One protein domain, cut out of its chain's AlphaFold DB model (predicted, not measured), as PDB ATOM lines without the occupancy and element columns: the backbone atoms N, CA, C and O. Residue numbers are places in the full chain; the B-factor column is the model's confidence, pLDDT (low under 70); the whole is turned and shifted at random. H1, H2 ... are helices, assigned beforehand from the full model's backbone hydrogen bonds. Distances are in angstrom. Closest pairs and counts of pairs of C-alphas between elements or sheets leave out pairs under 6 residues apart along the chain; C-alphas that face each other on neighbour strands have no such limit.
ATOM      1  N   ASP A 508      51.678  44.476  78.762       69.12
ATOM      2  CA  ASP A 508      50.889  45.614  79.233       69.12
ATOM      3  C   ASP A 508      51.738  46.495  80.166       69.12
ATOM      4  O   ASP A 508      51.696  46.371  81.391       69.12
ATOM      5  N   TYR A 509      52.555  47.378  79.592       80.69
ATOM      6  CA  TYR A 509      53.264  48.407  80.342       80.69
ATOM      7  C   TYR A 509      52.236  49.367  80.935       80.69
ATOM      8  O   TYR A 509      51.321  49.812  80.234       80.69
ATOM      9  N   ALA A 510      52.375  49.718  82.214       86.25
ATOM     10  CA  ALA A 510      51.503  50.728  82.795       86.25
ATOM     11  C   ALA A 510      51.779  52.090  82.133       86.25
ATOM     12  O   ALA A 510      52.915  52.405  81.778       86.25
ATOM     13  N   GLU A 511      50.757  52.946  82.028       87.75
ATOM     14  CA  GLU A 511      50.889  54.306  81.464       87.75
ATOM     15  C   GLU A 511      52.007  55.114  82.152       87.75
ATOM     16  O   GLU A 511      52.696  55.936  81.541       87.75
ATOM     17  N   VAL A 512      52.222  54.835  83.442       85.50
ATOM     18  CA  VAL A 512      53.285  55.425  84.257       85.50
ATOM     19  C   VAL A 512      54.670  54.994  83.776       85.50
ATOM     20  O   VAL A 512      55.549  55.847  83.688       85.50
ATOM     21  N   ASP A 513      54.866  53.728  83.411       84.38
ATOM     22  CA  ASP A 513      56.172  53.200  82.997       84.38
ATOM     23  C   ASP A 513      56.603  53.809  81.663       84.38
ATOM     24  O   ASP A 513      57.712  54.332  81.541       84.38
ATOM     25  N   VAL A 514      55.687  53.856  80.689       88.50
ATOM     26  CA  VAL A 514      55.919  54.506  79.388       88.50
ATOM     27  C   VAL A 514      56.246  55.991  79.582       88.50
ATOM     28  O   VAL A 514      57.199  56.513  79.000       88.50
ATOM     29  N   SER A 515      55.500  56.672  80.458       90.12
ATOM     30  CA  SER A 515      55.732  58.082  80.790       90.12
ATOM     31  C   SER A 515      57.101  58.321  81.437       90.12
ATOM     32  O   SER A 515      57.774  59.305  81.114       90.12
ATOM     33  N   VAL A 516      57.531  57.429  82.336       85.12
ATOM     34  CA  VAL A 516      58.844  57.492  82.992       85.12
ATOM     35  C   VAL A 516      59.960  57.246  81.981       85.12
ATOM     36  O   VAL A 516      60.887  58.052  81.924       85.12
ATOM     37  N   ILE A 517      59.849  56.229  81.122       86.44
ATOM     38  CA  ILE A 517      60.830  55.940  80.060       86.44
ATOM     39  C   ILE A 517      61.006  57.150  79.139       86.44
ATOM     40  O   ILE A 517      62.128  57.555  78.836       86.44
ATOM     41  N   LEU A 518      59.911  57.788  78.736       90.44
ATOM     42  CA  LEU A 518      59.951  58.982  77.894       90.44
ATOM     43  C   LEU A 518      60.637  60.168  78.581       90.44
ATOM     44  O   LEU A 518      61.429  60.876  77.951       90.44
ATOM     45  N   LEU A 519      60.400  60.372  79.880       87.50
ATOM     46  CA  LEU A 519      61.160  61.354  80.655       87.50
ATOM     47  C   LEU A 519      62.639  60.980  80.790       87.50
ATOM     48  O   LEU A 519      63.486  61.876  80.741       87.50
ATOM     49  N   MET A 520      62.959  59.693  80.934       82.00
ATOM     50  CA  MET A 520      64.340  59.218  80.983       82.00
ATOM     51  C   MET A 520      65.060  59.498  79.667       82.00
ATOM     52  O   MET A 520      66.146  60.071  79.695       82.00
ATOM     53  N   ILE A 521      64.438  59.189  78.526       83.56
ATOM     54  CA  ILE A 521      64.968  59.515  77.194       83.56
ATOM     55  C   ILE A 521      65.183  61.024  77.081       83.56
ATOM     56  O   ILE A 521      66.270  61.464  76.705       83.56
ATOM     57  N   LYS A 522      64.186  61.823  77.487       86.25
ATOM     58  CA  LYS A 522      64.279  63.284  77.463       86.25
ATOM     59  C   LYS A 522      65.471  63.806  78.263       86.25
ATOM     60  O   LYS A 522      66.209  64.650  77.762       86.25
ATOM     61  N   LYS A 523      65.665  63.320  79.492       78.12
ATOM     62  CA  LYS A 523      66.766  63.758  80.365       78.12
ATOM     63  C   LYS A 523      68.118  63.248  79.853       78.12
ATOM     64  O   LYS A 523      69.052  64.039  79.750       78.12
ATOM     65  N   LYS A 524      68.209  61.965  79.477       73.62
ATOM     66  CA  LYS A 524      69.441  61.297  79.015       73.62
ATOM     67  C   LYS A 524      69.980  61.902  77.722       73.62
ATOM     68  O   LYS A 524      71.173  62.166  77.624       73.62
ATOM     69  N   HIS A 525      69.107  62.146  76.750       76.25
ATOM     70  CA  HIS A 525      69.495  62.637  75.425       76.25
ATOM     71  C   HIS A 525      69.283  64.144  75.257       76.25
ATOM     72  O   HIS A 525      69.408  64.659  74.150       76.25
ATOM     73  N   LYS A 526      68.955  64.859  76.346       75.56
ATOM     74  CA  LYS A 526      68.602  66.288  76.330       75.56
ATOM     75  C   LYS A 526      67.559  66.619  75.248       75.56
ATOM     76  O   LYS A 526      67.629  67.675  74.624       75.56
ATOM     77  N   CYS A 527      66.596  65.720  75.020       83.75
ATOM     78  CA  CYS A 527      65.611  65.892  73.956       83.75
ATOM     79  C   CYS A 527      64.802  67.172  74.171       83.75
ATOM     80  O   CYS A 527      64.317  67.455  75.275       83.75
ATOM     81  N   THR A 528      64.580  67.905  73.084       87.50
ATOM     82  CA  THR A 528      63.623  69.010  73.069       87.50
ATOM     83  C   THR A 528      62.202  68.497  73.339       87.50
ATOM     84  O   THR A 528      61.885  67.324  73.128       87.50
ATOM     85  N   ASN A 529      61.310  69.380  73.806       88.44
ATOM     86  CA  ASN A 529      59.894  69.023  73.964       88.44
ATOM     87  C   ASN A 529      59.274  68.586  72.627       88.44
ATOM     88  O   ASN A 529      58.438  67.690  72.627       88.44
ATOM     89  N   SER A 530      59.708  69.184  71.512       88.19
ATOM     90  CA  SER A 530      59.243  68.841  70.166       88.19
ATOM     91  C   SER A 530      59.584  67.398  69.802       88.19
ATOM     92  O   SER A 530      58.686  66.642  69.456       88.19
ATOM     93  N   LEU A 531      60.842  66.976  70.001       87.31
ATOM     94  CA  LEU A 531      61.252  65.590  69.746       87.31
ATOM     95  C   LEU A 531      60.456  64.593  70.598       87.31
ATOM     96  O   LEU A 531      60.112  63.509  70.138       87.31
ATOM     97  N   LEU A 532      60.138  64.954  71.841       92.12
ATOM     98  CA  LEU A 532      59.344  64.088  72.703       92.12
ATOM     99  C   LEU A 532      57.877  63.991  72.259       92.12
ATOM    100  O   LEU A 532      57.276  62.928  72.381       92.12
ATOM    101  N   ILE A 533      57.304  65.078  71.736       93.06
ATOM    102  CA  ILE A 533      55.968  65.069  71.125       93.06
ATOM    103  C   ILE A 533      55.968  64.173  69.884       93.06
ATOM    104  O   ILE A 533      55.055  63.365  69.727       93.06
ATOM    105  N   ASP A 534      56.998  64.258  69.045       91.69
ATOM    106  CA  ASP A 534      57.129  63.399  67.866       91.69
ATOM    107  C   ASP A 534      57.307  61.925  68.260       91.69
ATOM    108  O   ASP A 534      56.698  61.046  67.654       91.69
ATOM    109  N   LEU A 535      58.054  61.646  69.334       93.50
ATOM    110  CA  LEU A 535      58.193  60.296  69.881       93.50
ATOM    111  C   LEU A 535      56.862  59.761  70.432       93.50
ATOM    112  O   LEU A 535      56.531  58.602  70.210       93.50
ATOM    113  N   LEU A 536      56.065  60.601  71.100       95.00
ATOM    114  CA  LEU A 536      54.714  60.245  71.542       95.00
ATOM    115  C   LEU A 536      53.786  59.928  70.364       95.00
ATOM    116  O   LEU A 536      53.063  58.932  70.407       95.00
ATOM    117  N   LYS A 537      53.836  60.736  69.297       93.88
ATOM    118  CA  LYS A 537      53.096  60.472  68.055       93.88
ATOM    119  C   LYS A 537      53.527  59.144  67.438       93.88
ATOM    120  O   LYS A 537      52.671  58.335  67.101       93.88
ATOM    121  N   LEU A 538      54.834  58.887  67.362       93.19
ATOM    122  CA  LEU A 538      55.379  57.634  66.843       93.19
ATOM    123  C   LEU A 538      54.901  56.425  67.658       93.19
ATOM    124  O   LEU A 538      54.403  55.465  67.081       93.19
ATOM    125  N   LEU A 539      54.993  56.480  68.989       93.81
ATOM    126  CA  LEU A 539      54.522  55.401  69.865       93.81
ATOM    127  C   LEU A 539      53.007  55.168  69.743       93.81
ATOM    128  O   LEU A 539      52.555  54.027  69.805       93.81
ATOM    129  N   THR A 540      52.239  56.236  69.516       93.19
ATOM    130  CA  THR A 540      50.796  56.152  69.248       93.19
ATOM    131  C   THR A 540      50.519  55.458  67.910       93.19
ATOM    132  O   THR A 540      49.671  54.571  67.850       93.19
ATOM    133  N   ILE A 541      51.259  55.810  66.850       92.50
ATOM    134  CA  ILE A 541      51.157  55.173  65.522       92.50
ATOM    135  C   ILE A 541      51.507  53.683  65.602       92.50
ATOM    136  O   ILE A 541      50.828  52.857  65.000       92.50
ATOM    137  N   LEU A 542      52.518  53.330  66.400       91.38
ATOM    138  CA  LEU A 542      52.924  51.945  66.652       91.38
ATOM    139  C   LEU A 542      51.946  51.171  67.554       91.38
ATOM    140  O   LEU A 542      52.225  50.028  67.907       91.38
ATOM    141  N   LYS A 543      50.814  51.781  67.937       92.81
ATOM    142  CA  LYS A 543      49.778  51.189  68.795       92.81
ATOM    143  C   LYS A 543      50.355  50.632  70.106       92.81
ATOM    144  O   LYS A 543      49.859  49.638  70.630       92.81
ATOM    145  N   VAL A 544      51.398  51.273  70.653       89.75
ATOM    146  CA  VAL A 544      51.964  50.878  71.950       89.75
ATOM    147  C   VAL A 544      50.908  51.149  73.034       89.75
ATOM    148  O   VAL A 544      50.373  52.263  73.097       89.75
ATOM    149  N   PRO A 545      50.556  50.155  73.870       90.75
ATOM    150  CA  PRO A 545      49.505  50.315  74.866       90.75
ATOM    151  C   PRO A 545      49.886  51.379  75.900       90.75
ATOM    152  O   PRO A 545      51.056  51.550  76.240       90.75
ATOM    153  N   ASN A 546      48.878  52.088  76.417       92.88
ATOM    154  CA  ASN A 546      49.027  53.052  77.511       92.88
ATOM    155  C   ASN A 546      50.042  54.186  77.241       92.88
ATOM    156  O   ASN A 546      50.639  54.732  78.166       92.88
ATOM    157  N   VAL A 547      50.252  54.573  75.980       94.69
ATOM    158  CA  VAL A 547      51.053  55.759  75.642       94.69
ATOM    159  C   VAL A 547      50.247  57.027  75.941       94.69
ATOM    160  O   VAL A 547      49.114  57.158  75.467       94.69
ATOM    161  N   PRO A 548      50.810  58.016  76.658       95.31
ATOM    162  CA  PRO A 548      50.136  59.292  76.846       95.31
ATOM    163  C   PRO A 548      49.927  59.998  75.504       95.31
ATOM    164  O   PRO A 548      50.883  60.289  74.797       95.31
ATOM    165  N   SER A 549      48.694  60.373  75.165       93.38
ATOM    166  CA  SER A 549      48.423  60.972  73.845       93.38
ATOM    167  C   SER A 549      49.033  62.369  73.639       93.38
ATOM    168  O   SER A 549      48.947  62.929  72.551       93.38
ATOM    169  N   SER A 550      49.587  62.987  74.686       94.19
ATOM    170  CA  SER A 550      50.218  64.302  74.605       94.19
ATOM    171  C   SER A 550      51.234  64.518  75.721       94.19
ATOM    172  O   SER A 550      51.197  63.873  76.771       94.19
ATOM    173  N   TRP A 551      52.118  65.500  75.532       92.56
ATOM    174  CA  TRP A 551      53.065  65.940  76.559       92.56
ATOM    175  C   TRP A 551      52.368  66.390  77.856       92.56
ATOM    176  O   TRP A 551      52.870  66.138  78.952       92.56
ATOM    177  N   HIS A 552      51.195  67.023  77.748       93.00
ATOM    178  CA  HIS A 552      50.396  67.405  78.911       93.00
ATOM    179  C   HIS A 552      49.884  66.174  79.667       93.00
ATOM    180  O   HIS A 552      50.029  66.115  80.888       93.00
ATOM    181  N   LYS A 553      49.356  65.164  78.957       93.31
ATOM    182  CA  LYS A 553      48.937  63.900  79.581       93.31
ATOM    183  C   LYS A 553      50.113  63.178  80.220       93.31
ATOM    184  O   LYS A 553      49.995  62.780  81.368       93.31
ATOM    185  N   LEU A 554      51.266  63.121  79.557       92.88
ATOM    186  CA  LEU A 554      52.488  62.560  80.137       92.88
ATOM    187  C   LEU A 554      52.833  63.250  81.467       92.88
ATOM    188  O   LEU A 554      52.970  62.593  82.500       92.88
ATOM    189  N   LYS A 555      52.883  64.591  81.491       90.12
ATOM    190  CA  LYS A 555      53.084  65.353  82.737       90.12
ATOM    191  C   LYS A 555      52.012  65.043  83.779       90.12
ATOM    192  O   LYS A 555      52.323  64.941  84.961       90.12
ATOM    193  N   GLN A 556      50.756  64.924  83.359       91.31
ATOM    194  CA  GLN A 556      49.627  64.653  84.240       91.31
ATOM    195  C   GLN A 556      49.702  63.251  84.853       91.31
ATOM    196  O   GLN A 556      49.469  63.126  86.051       91.31
ATOM    197  N   VAL A 557      50.077  62.228  84.083       89.81
ATOM    198  CA  VAL A 557      50.287  60.846  84.545       89.81
ATOM    199  C   VAL A 557      51.370  60.813  85.612       89.81
ATOM    200  O   VAL A 557      51.131  60.337  86.719       89.81
ATOM    201  N   ILE A 558      52.517  61.438  85.339       85.75
ATOM    202  CA  ILE A 558      53.614  61.577  86.309       85.75
ATOM    203  C   ILE A 558      53.185  62.399  87.527       85.75
ATOM    204  O   ILE A 558      53.613  62.149  88.656       85.75
ATOM    205  N   ASN A 559      52.305  63.382  87.332       84.88
ATOM    206  CA  ASN A 559      51.790  64.183  88.427       84.88
ATOM    207  C   ASN A 559      50.754  63.451  89.290       84.88
ATOM    208  O   ASN A 559      50.698  63.709  90.493       84.88
ATOM    209  N   ARG A 560      49.970  62.544  88.711       86.12
ATOM    210  CA  ARG A 560      48.961  61.744  89.412       86.12
ATOM    211  C   ARG A 560      49.570  60.532  90.111       86.12
ATOM    212  O   ARG A 560      49.113  60.188  91.195       86.12
ATOM    213  N   SER A 561      50.612  59.928  89.540       78.38
ATOM    214  CA  SER A 561      51.242  58.717  90.081       78.38
ATOM    215  C   SER A 561      51.978  58.939  91.406       78.38
ATOM    216  O   SER A 561      52.129  58.015  92.198       78.38
ATOM    217  N   GLY A 562      52.412  60.166  91.698       62.56
ATOM    218  CA  GLY A 562      53.135  60.458  92.933       62.56
ATOM    219  C   GLY A 562      52.233  60.950  94.060       62.56
ATOM    220  O   GLY A 562      52.027  62.158  94.194       62.56
ATOM    221  N   GLY A 563      51.828  60.036  94.945       52.97
ATOM    222  CA  GLY A 563      51.229  60.359  96.247       52.97
ATOM    223  C   GLY A 563      52.150  61.162  97.179       52.97
ATOM    224  O   GLY A 563      51.694  61.686  98.193       52.97
ATOM    225  N   LYS A 564      53.443  61.323  96.854       62.53
ATOM    226  CA  LYS A 564      54.383  62.200  97.570       62.53
ATOM    227  C   LYS A 564      55.354  62.831  96.569       62.53
ATOM    228  O   LYS A 564      56.074  62.121  95.874       62.53
ATOM    229  N   LYS A 565      55.441  64.169  96.520       61.53
ATOM    230  CA  LYS A 565      56.385  64.925  95.656       61.53
ATOM    231  C   LYS A 565      57.838  64.405  95.723       61.53
ATOM    232  O   LYS A 565      58.553  64.488  94.732       61.53
ATOM    233  N   LYS A 566      58.249  63.825  96.861       63.78
ATOM    234  CA  LYS A 566      59.580  63.223  97.062       63.78
ATOM    235  C   LYS A 566      59.837  61.976  96.207       63.78
ATOM    236  O   LYS A 566      60.961  61.799  95.759       63.78
ATOM    237  N   GLU A 567      58.835  61.140  95.938       62.91
ATOM    238  CA  GLU A 567      59.010  59.950  95.087       62.91
ATOM    239  C   GLU A 567      59.109  60.303  93.604       62.91
ATOM    240  O   GLU A 567      59.847  59.645  92.885       62.91
ATOM    241  N   LYS A 568      58.455  61.384  93.153       60.41
ATOM    242  CA  LYS A 568      58.571  61.866  91.764       60.41
ATOM    243  C   LYS A 568      59.978  62.352  91.439       60.41
ATOM    244  O   LYS A 568      60.533  61.962  90.421       60.41
ATOM    245  N   HIS A 569      60.550  63.172  92.325       61.50
ATOM    246  CA  HIS A 569      61.953  63.566  92.211       61.50
ATOM    247  C   HIS A 569      62.849  62.340  92.285       61.50
ATOM    248  O   HIS A 569      63.697  62.174  91.428       61.50
ATOM    249  N   LYS A 570      62.574  61.404  93.200       66.38
ATOM    250  CA  LYS A 570      63.340  60.163  93.273       66.38
ATOM    251  C   LYS A 570      63.264  59.344  91.981       66.38
ATOM    252  O   LYS A 570      64.301  58.896  91.556       66.38
ATOM    253  N   LEU A 571      62.121  59.185  91.317       63.50
ATOM    254  CA  LEU A 571      62.004  58.449  90.043       63.50
ATOM    255  C   LEU A 571      62.716  59.144  88.871       63.50
ATOM    256  O   LEU A 571      63.321  58.480  88.035       63.50
ATOM    257  N   VAL A 572      62.661  60.476  88.815       62.47
ATOM    258  CA  VAL A 572      63.324  61.270  87.766       62.47
ATOM    259  C   VAL A 572      64.816  61.470  88.054       62.47
ATOM    260  O   VAL A 572      65.589  61.672  87.125       62.47
ATOM    261  N   ASP A 573      65.246  61.414  89.311       60.94
ATOM    262  CA  ASP A 573      66.654  61.480  89.723       60.94
ATOM    263  C   ASP A 573      67.301  60.090  89.767       60.94
ATOM    264  O   ASP A 573      68.476  59.962  89.448       60.94
ATOM    265  N   LEU A 574      66.508  59.037  89.995       57.94
ATOM    266  CA  LEU A 574      66.805  57.639  89.658       57.94
ATOM    267  C   LEU A 574      66.691  57.396  88.150       57.94
ATOM    268  O   LEU A 574      66.481  56.263  87.733       57.94
ATOM    269  N   THR A 575      66.812  58.422  87.305       56.91
ATOM    270  CA  THR A 575      67.116  58.200  85.895       56.91
ATOM    271  C   THR A 575      68.398  57.393  85.826       56.91
ATOM    272  O   THR A 575      69.494  57.928  85.969       56.91
ATOM    273  N   LEU A 576      68.203  56.090  85.675       59.97
ATOM    274  CA  LEU A 576      69.210  55.057  85.648       59.97
ATOM    275  C   LEU A 576      70.240  55.442  84.600       59.97
ATOM    276  O   LEU A 576      69.954  55.481  83.398       59.97
ATOM    277  N   HIS A 577      71.428  55.812  85.062       65.00
ATOM    278  CA  HIS A 577      72.519  56.117  84.162       65.00
ATOM    279  C   HIS A 577      73.108  54.794  83.710       65.00
ATOM    280  O   HIS A 577      73.876  54.168  84.418       65.00
ATOM    281  N   PHE A 578      72.724  54.329  82.532       70.50
ATOM    282  CA  PHE A 578      73.329  53.128  81.968       70.50
ATOM    283  C   PHE A 578      74.775  53.426  81.529       70.50
ATOM    284  O   PHE A 578      74.984  54.408  80.808       70.50
ATOM    285  N   CYS A 579      75.757  52.606  81.955       74.81
ATOM    286  CA  CYS A 579      77.143  52.675  81.442       74.81
ATOM    287  C   CYS A 579      77.056  52.582  79.912       74.81
ATOM    288  O   CYS A 579      76.479  51.610  79.430       74.81
ATOM    289  N   PRO A 580      77.607  53.521  79.126       69.62
ATOM    290  CA  PRO A 580      77.588  53.388  77.669       69.62
ATOM    291  C   PRO A 580      78.421  52.197  77.174       69.62
ATOM    292  O   PRO A 580      78.240  51.769  76.044       69.62
ATOM    293  N   GLU A 581      79.330  51.670  78.000       78.25
ATOM    294  CA  GLU A 581      80.203  50.549  77.646       78.25
ATOM    295  C   GLU A 581      79.651  49.196  78.111       78.25
ATOM    296  O   GLU A 581      79.552  48.278  77.309       78.25
ATOM    297  N   CYS A 582      79.273  49.048  79.387       84.69
ATOM    298  CA  CYS A 582      78.785  47.760  79.899       84.69
ATOM    299  C   CYS A 582      77.261  47.662  80.016       84.69
ATOM    300  O   CYS A 582      76.777  46.676  80.563       84.69
ATOM    301  N   GLU A 583      76.523  48.707  79.626       78.19
ATOM    302  CA  GLU A 583      75.054  48.800  79.691       78.19
ATOM    303  C   GLU A 583      74.440  48.538  81.077       78.19
ATOM    304  O   GLU A 583      73.224  48.453  81.212       78.19
ATOM    305  N   ASN A 584      75.252  48.472  82.135       78.31
ATOM    306  CA  ASN A 584      74.741  48.281  83.485       78.31
ATOM    307  C   ASN A 584      74.162  49.584  84.008       78.31
ATOM    308  O   ASN A 584      74.739  50.665  83.847       78.31
ATOM    309  N   GLU A 585      73.039  49.437  84.691       76.69
ATOM    310  CA  GLU A 585      72.427  50.473  85.495       76.69
ATOM    311  C   GLU A 585      73.436  51.018  86.516       76.69
ATOM    312  O   GLU A 585      73.978  50.292  87.352       76.69
ATOM    313  N   SER A 586      73.702  52.318  86.437       75.06
ATOM    314  CA  SER A 586      74.456  53.057  87.435       75.06
ATOM    315  C   SER A 586      73.509  53.932  88.237       75.06
ATOM    316  O   SER A 586      72.751  54.739  87.693       75.06
ATOM    317  N   SER A 587      73.613  53.815  89.557       73.69
ATOM    318  CA  SER A 587      73.005  54.744  90.507       73.69
ATOM    319  C   SER A 587      73.737  56.089  90.570       73.69
ATOM    320  O   SER A 587      73.283  57.003  91.256       73.69
ATOM    321  N   ASN A 588      74.872  56.218  89.877       71.44
ATOM    322  CA  ASN A 588      75.675  57.428  89.818       71.44
ATOM    323  C   ASN A 588      75.706  57.977  88.384       71.44
ATOM    324  O   ASN A 588      76.037  57.257  87.443       71.44
ATOM    325  N   SER A 589      75.380  59.262  88.227       67.00
ATOM    326  CA  SER A 589      75.355  59.958  86.938       67.00
ATOM    327  C   SER A 589      76.720  60.234  86.320       67.00
ATOM    328  O   SER A 589      76.812  60.479  85.120       67.00
ATOM    329  N   GLU A 590      77.771  60.193  87.133       68.81
ATOM    330  CA  GLU A 590      79.128  60.622  86.790       68.81
ATOM    331  C   GLU A 590      80.138  59.472  86.729       68.81
ATOM    332  O   GLU A 590      81.301  59.680  86.383       68.81
ATOM    333  N   LYS A 591      79.725  58.248  87.063       75.56
ATOM    334  CA  LYS A 591      80.574  57.060  86.941       75.56
ATOM    335  C   LYS A 591      79.737  55.807  86.808       75.56
ATOM    336  O   LYS A 591      78.650  55.708  87.376       75.56
ATOM    337  N   CYS A 592      80.271  54.820  86.104       83.06
ATOM    338  CA  CYS A 592      79.696  53.488  86.153       83.06
ATOM    339  C   CYS A 592      79.943  52.850  87.525       83.06
ATOM    340  O   CYS A 592      81.051  52.929  88.043       83.06
ATOM    341  N   MET A 593      78.933  52.201  88.109       82.44
ATOM    342  CA  MET A 593      79.093  51.433  89.353       82.44
ATOM    343  C   MET A 593      79.645  50.019  89.144       82.44
ATOM    344  O   MET A 593      80.108  49.405  90.102       82.44
ATOM    345  N   ASN A 594      79.631  49.498  87.916       85.62
ATOM    346  CA  ASN A 594      80.237  48.207  87.619       85.62
ATOM    347  C   ASN A 594      81.765  48.322  87.737       85.62
ATOM    348  O   ASN A 594      82.386  49.052  86.967       85.62
ATOM    349  N   LEU A 595      82.365  47.637  88.717       85.94
ATOM    350  CA  LEU A 595      83.812  47.653  89.005       85.94
ATOM    351  C   LEU A 595      84.667  47.195  87.817       85.94
ATOM    352  O   LEU A 595      85.825  47.604  87.705       85.94
ATOM    353  N   ASP A 596      84.056  46.436  86.910       88.00
ATOM    354  CA  ASP A 596      84.691  45.919  85.707       88.00
ATOM    355  C   ASP A 596      84.417  46.784  84.450       88.00
ATOM    356  O   ASP A 596      85.020  46.520  83.413       88.00
ATOM    357  N   CYS A 597      83.560  47.830  84.504       84.88
ATOM    358  CA  CYS A 597      83.395  48.801  83.389       84.88
ATOM    359  C   CYS A 597      84.642  49.704  83.367       84.88
ATOM    360  O   CYS A 597      85.008  50.271  84.404       84.88
ATOM    361  N   SER A 598      85.280  49.907  82.209       81.38
ATOM    362  CA  SER A 598      86.425  50.828  82.117       81.38
ATOM    363  C   SER A 598      86.006  52.270  82.456       81.38
ATOM    364  O   SER A 598      86.758  53.012  83.090       81.38
ATOM    365  N   TYR A 599      84.734  52.601  82.203       76.44
ATOM    366  CA  TYR A 599      84.036  53.820  82.644       76.44
ATOM    367  C   TYR A 599      83.869  54.007  84.165       76.44
ATOM    368  O   TYR A 599      83.417  55.069  84.592       76.44
ATOM    369  N   ASN A 600      84.165  53.017  85.012       80.69
ATOM    370  CA  ASN A 600      84.172  53.223  86.471       80.69
ATOM    371  C   ASN A 600      85.439  53.965  86.923       80.69
ATOM    372  O   ASN A 600      85.410  54.756  87.863       80.69
ATOM    373  N   ARG A 601      86.560  53.742  86.225       71.56
ATOM    374  CA  ARG A 601      87.875  54.263  86.627       71.56
ATOM    375  C   ARG A 601      88.107  55.718  86.226       71.56
ATOM    376  O   ARG A 601      88.954  56.372  86.823       71.56
ATOM    377  N   ASN A 602      87.343  56.227  85.263       60.66
ATOM    378  CA  ASN A 602      87.482  57.583  84.748       60.66
ATOM    379  C   ASN A 602      86.250  58.401  85.163       60.66
ATOM    380  O   ASN A 602      85.127  57.982  84.893       60.66
ATOM    381  N   MET A 603      86.443  59.558  85.813       53.12
ATOM    382  CA  MET A 603      85.352  60.526  85.990       53.12
ATOM    383  C   MET A 603      84.728  60.816  84.622       53.12
ATOM    384  O   MET A 603      85.468  61.060  83.665       53.12
ATOM    385  N   LEU A 604      83.392  60.844  84.536       53.59
ATOM    386  CA  LEU A 604      82.677  61.457  83.416       53.59
ATOM    387  C   LEU A 604      82.952  62.975  83.412       53.59
ATOM    388  O   LEU A 604      82.060  63.787  83.641       53.59
ATOM    389  N   VAL A 605      84.175  63.390  83.073       49.84
ATOM    390  CA  VAL A 605      84.272  64.526  82.157       49.84
ATOM    391  C   VAL A 605      83.555  64.011  80.915       49.84
ATOM    392  O   VAL A 605      84.000  62.989  80.384       49.84
ATOM    393  N   PRO A 606      82.398  64.582  80.521       53.69
ATOM    394  CA  PRO A 606      81.674  64.100  79.356       53.69
ATOM    395  C   PRO A 606      82.698  64.009  78.227       53.69
ATOM    396  O   PRO A 606      83.307  65.037  77.912       53.69
ATOM    397  N   PRO A 607      82.987  62.797  77.714       50.31
ATOM    398  CA  PRO A 607      84.078  62.622  76.778       50.31
ATOM    399  C   PRO A 607      83.810  63.591  75.642       50.31
ATOM    400  O   PRO A 607      82.688  63.623  75.121       50.31
ATOM    401  N   HIS A 608      84.796  64.437  75.329       53.75
ATOM    402  CA  HIS A 608      84.738  65.295  74.155       53.75
ATOM    403  C   HIS A 608      84.217  64.428  73.010       53.75
ATOM    404  O   HIS A 608      84.833  63.432  72.636       53.75
ATOM    405  N   THR A 609      82.988  64.700  72.576       57.47
ATOM    406  CA  THR A 609      82.309  63.805  71.647       57.47
ATOM    407  C   THR A 609      82.802  64.182  70.269       57.47
ATOM    408  O   THR A 609      82.461  65.242  69.746       57.47
TER     409      THR A 609
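Overview. This is residues 508 to 609 of the 793 residues of a protein of Rotaria sordida (UniProt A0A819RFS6). What is the shape? Two lobes: H2, H3 and H4 surround H1, mostly crossed, and residues 577 to 609 form a loop-rich lobe with short H5. What is printed? 102 residues with five named helices, H1 to H5 in chain order, no named strand: all helix, only just loose, close to compact, radius of gyration of the C-alphas 15.5 A, spans 42 by 31 by 25 A.

Arrangement. What touches H1, residues 511 to 524? Residues 511 to 516 alone touch H3, residues 551 to 561, at a steep tilt of 64 degrees; the closest C-alphas, of Ser 515 and Leu 554, are 5.6 A apart. Residues 516 to 520 alone touch H4, residues 565 to 573; the closest C-alphas, of Met 520 and Val 572, are 7.2 A apart. And the others? H2, residues 529 to 541, touches H3, about perpendicular at 84 degrees; the closest C-alphas, of Ile 533 and Trp 551, are 6.2 A apart. H5, residues 598 to 601, is apart from H1 to H4. Every O i to N i+4 pair in H1 to H4 is within hydrogen-bond range; H5 is too short for one.

Along the chain. Where does H1 begin? At C-alpha 511, (50.889, 54.306, 81.464), running 20.0 A. And the rest? H2 spans 18.4 A, H3 15.4 A, H4 12.3 A and H5 5.9 A, ending at C-alpha 601, (87.875, 54.263, 86.627).

Size, cuts and confidence. Which link is long? H4 to H5, 24 residues; the printed part has no cut. Where is confidence low? 28 residues are under 70, among them 562 to 577.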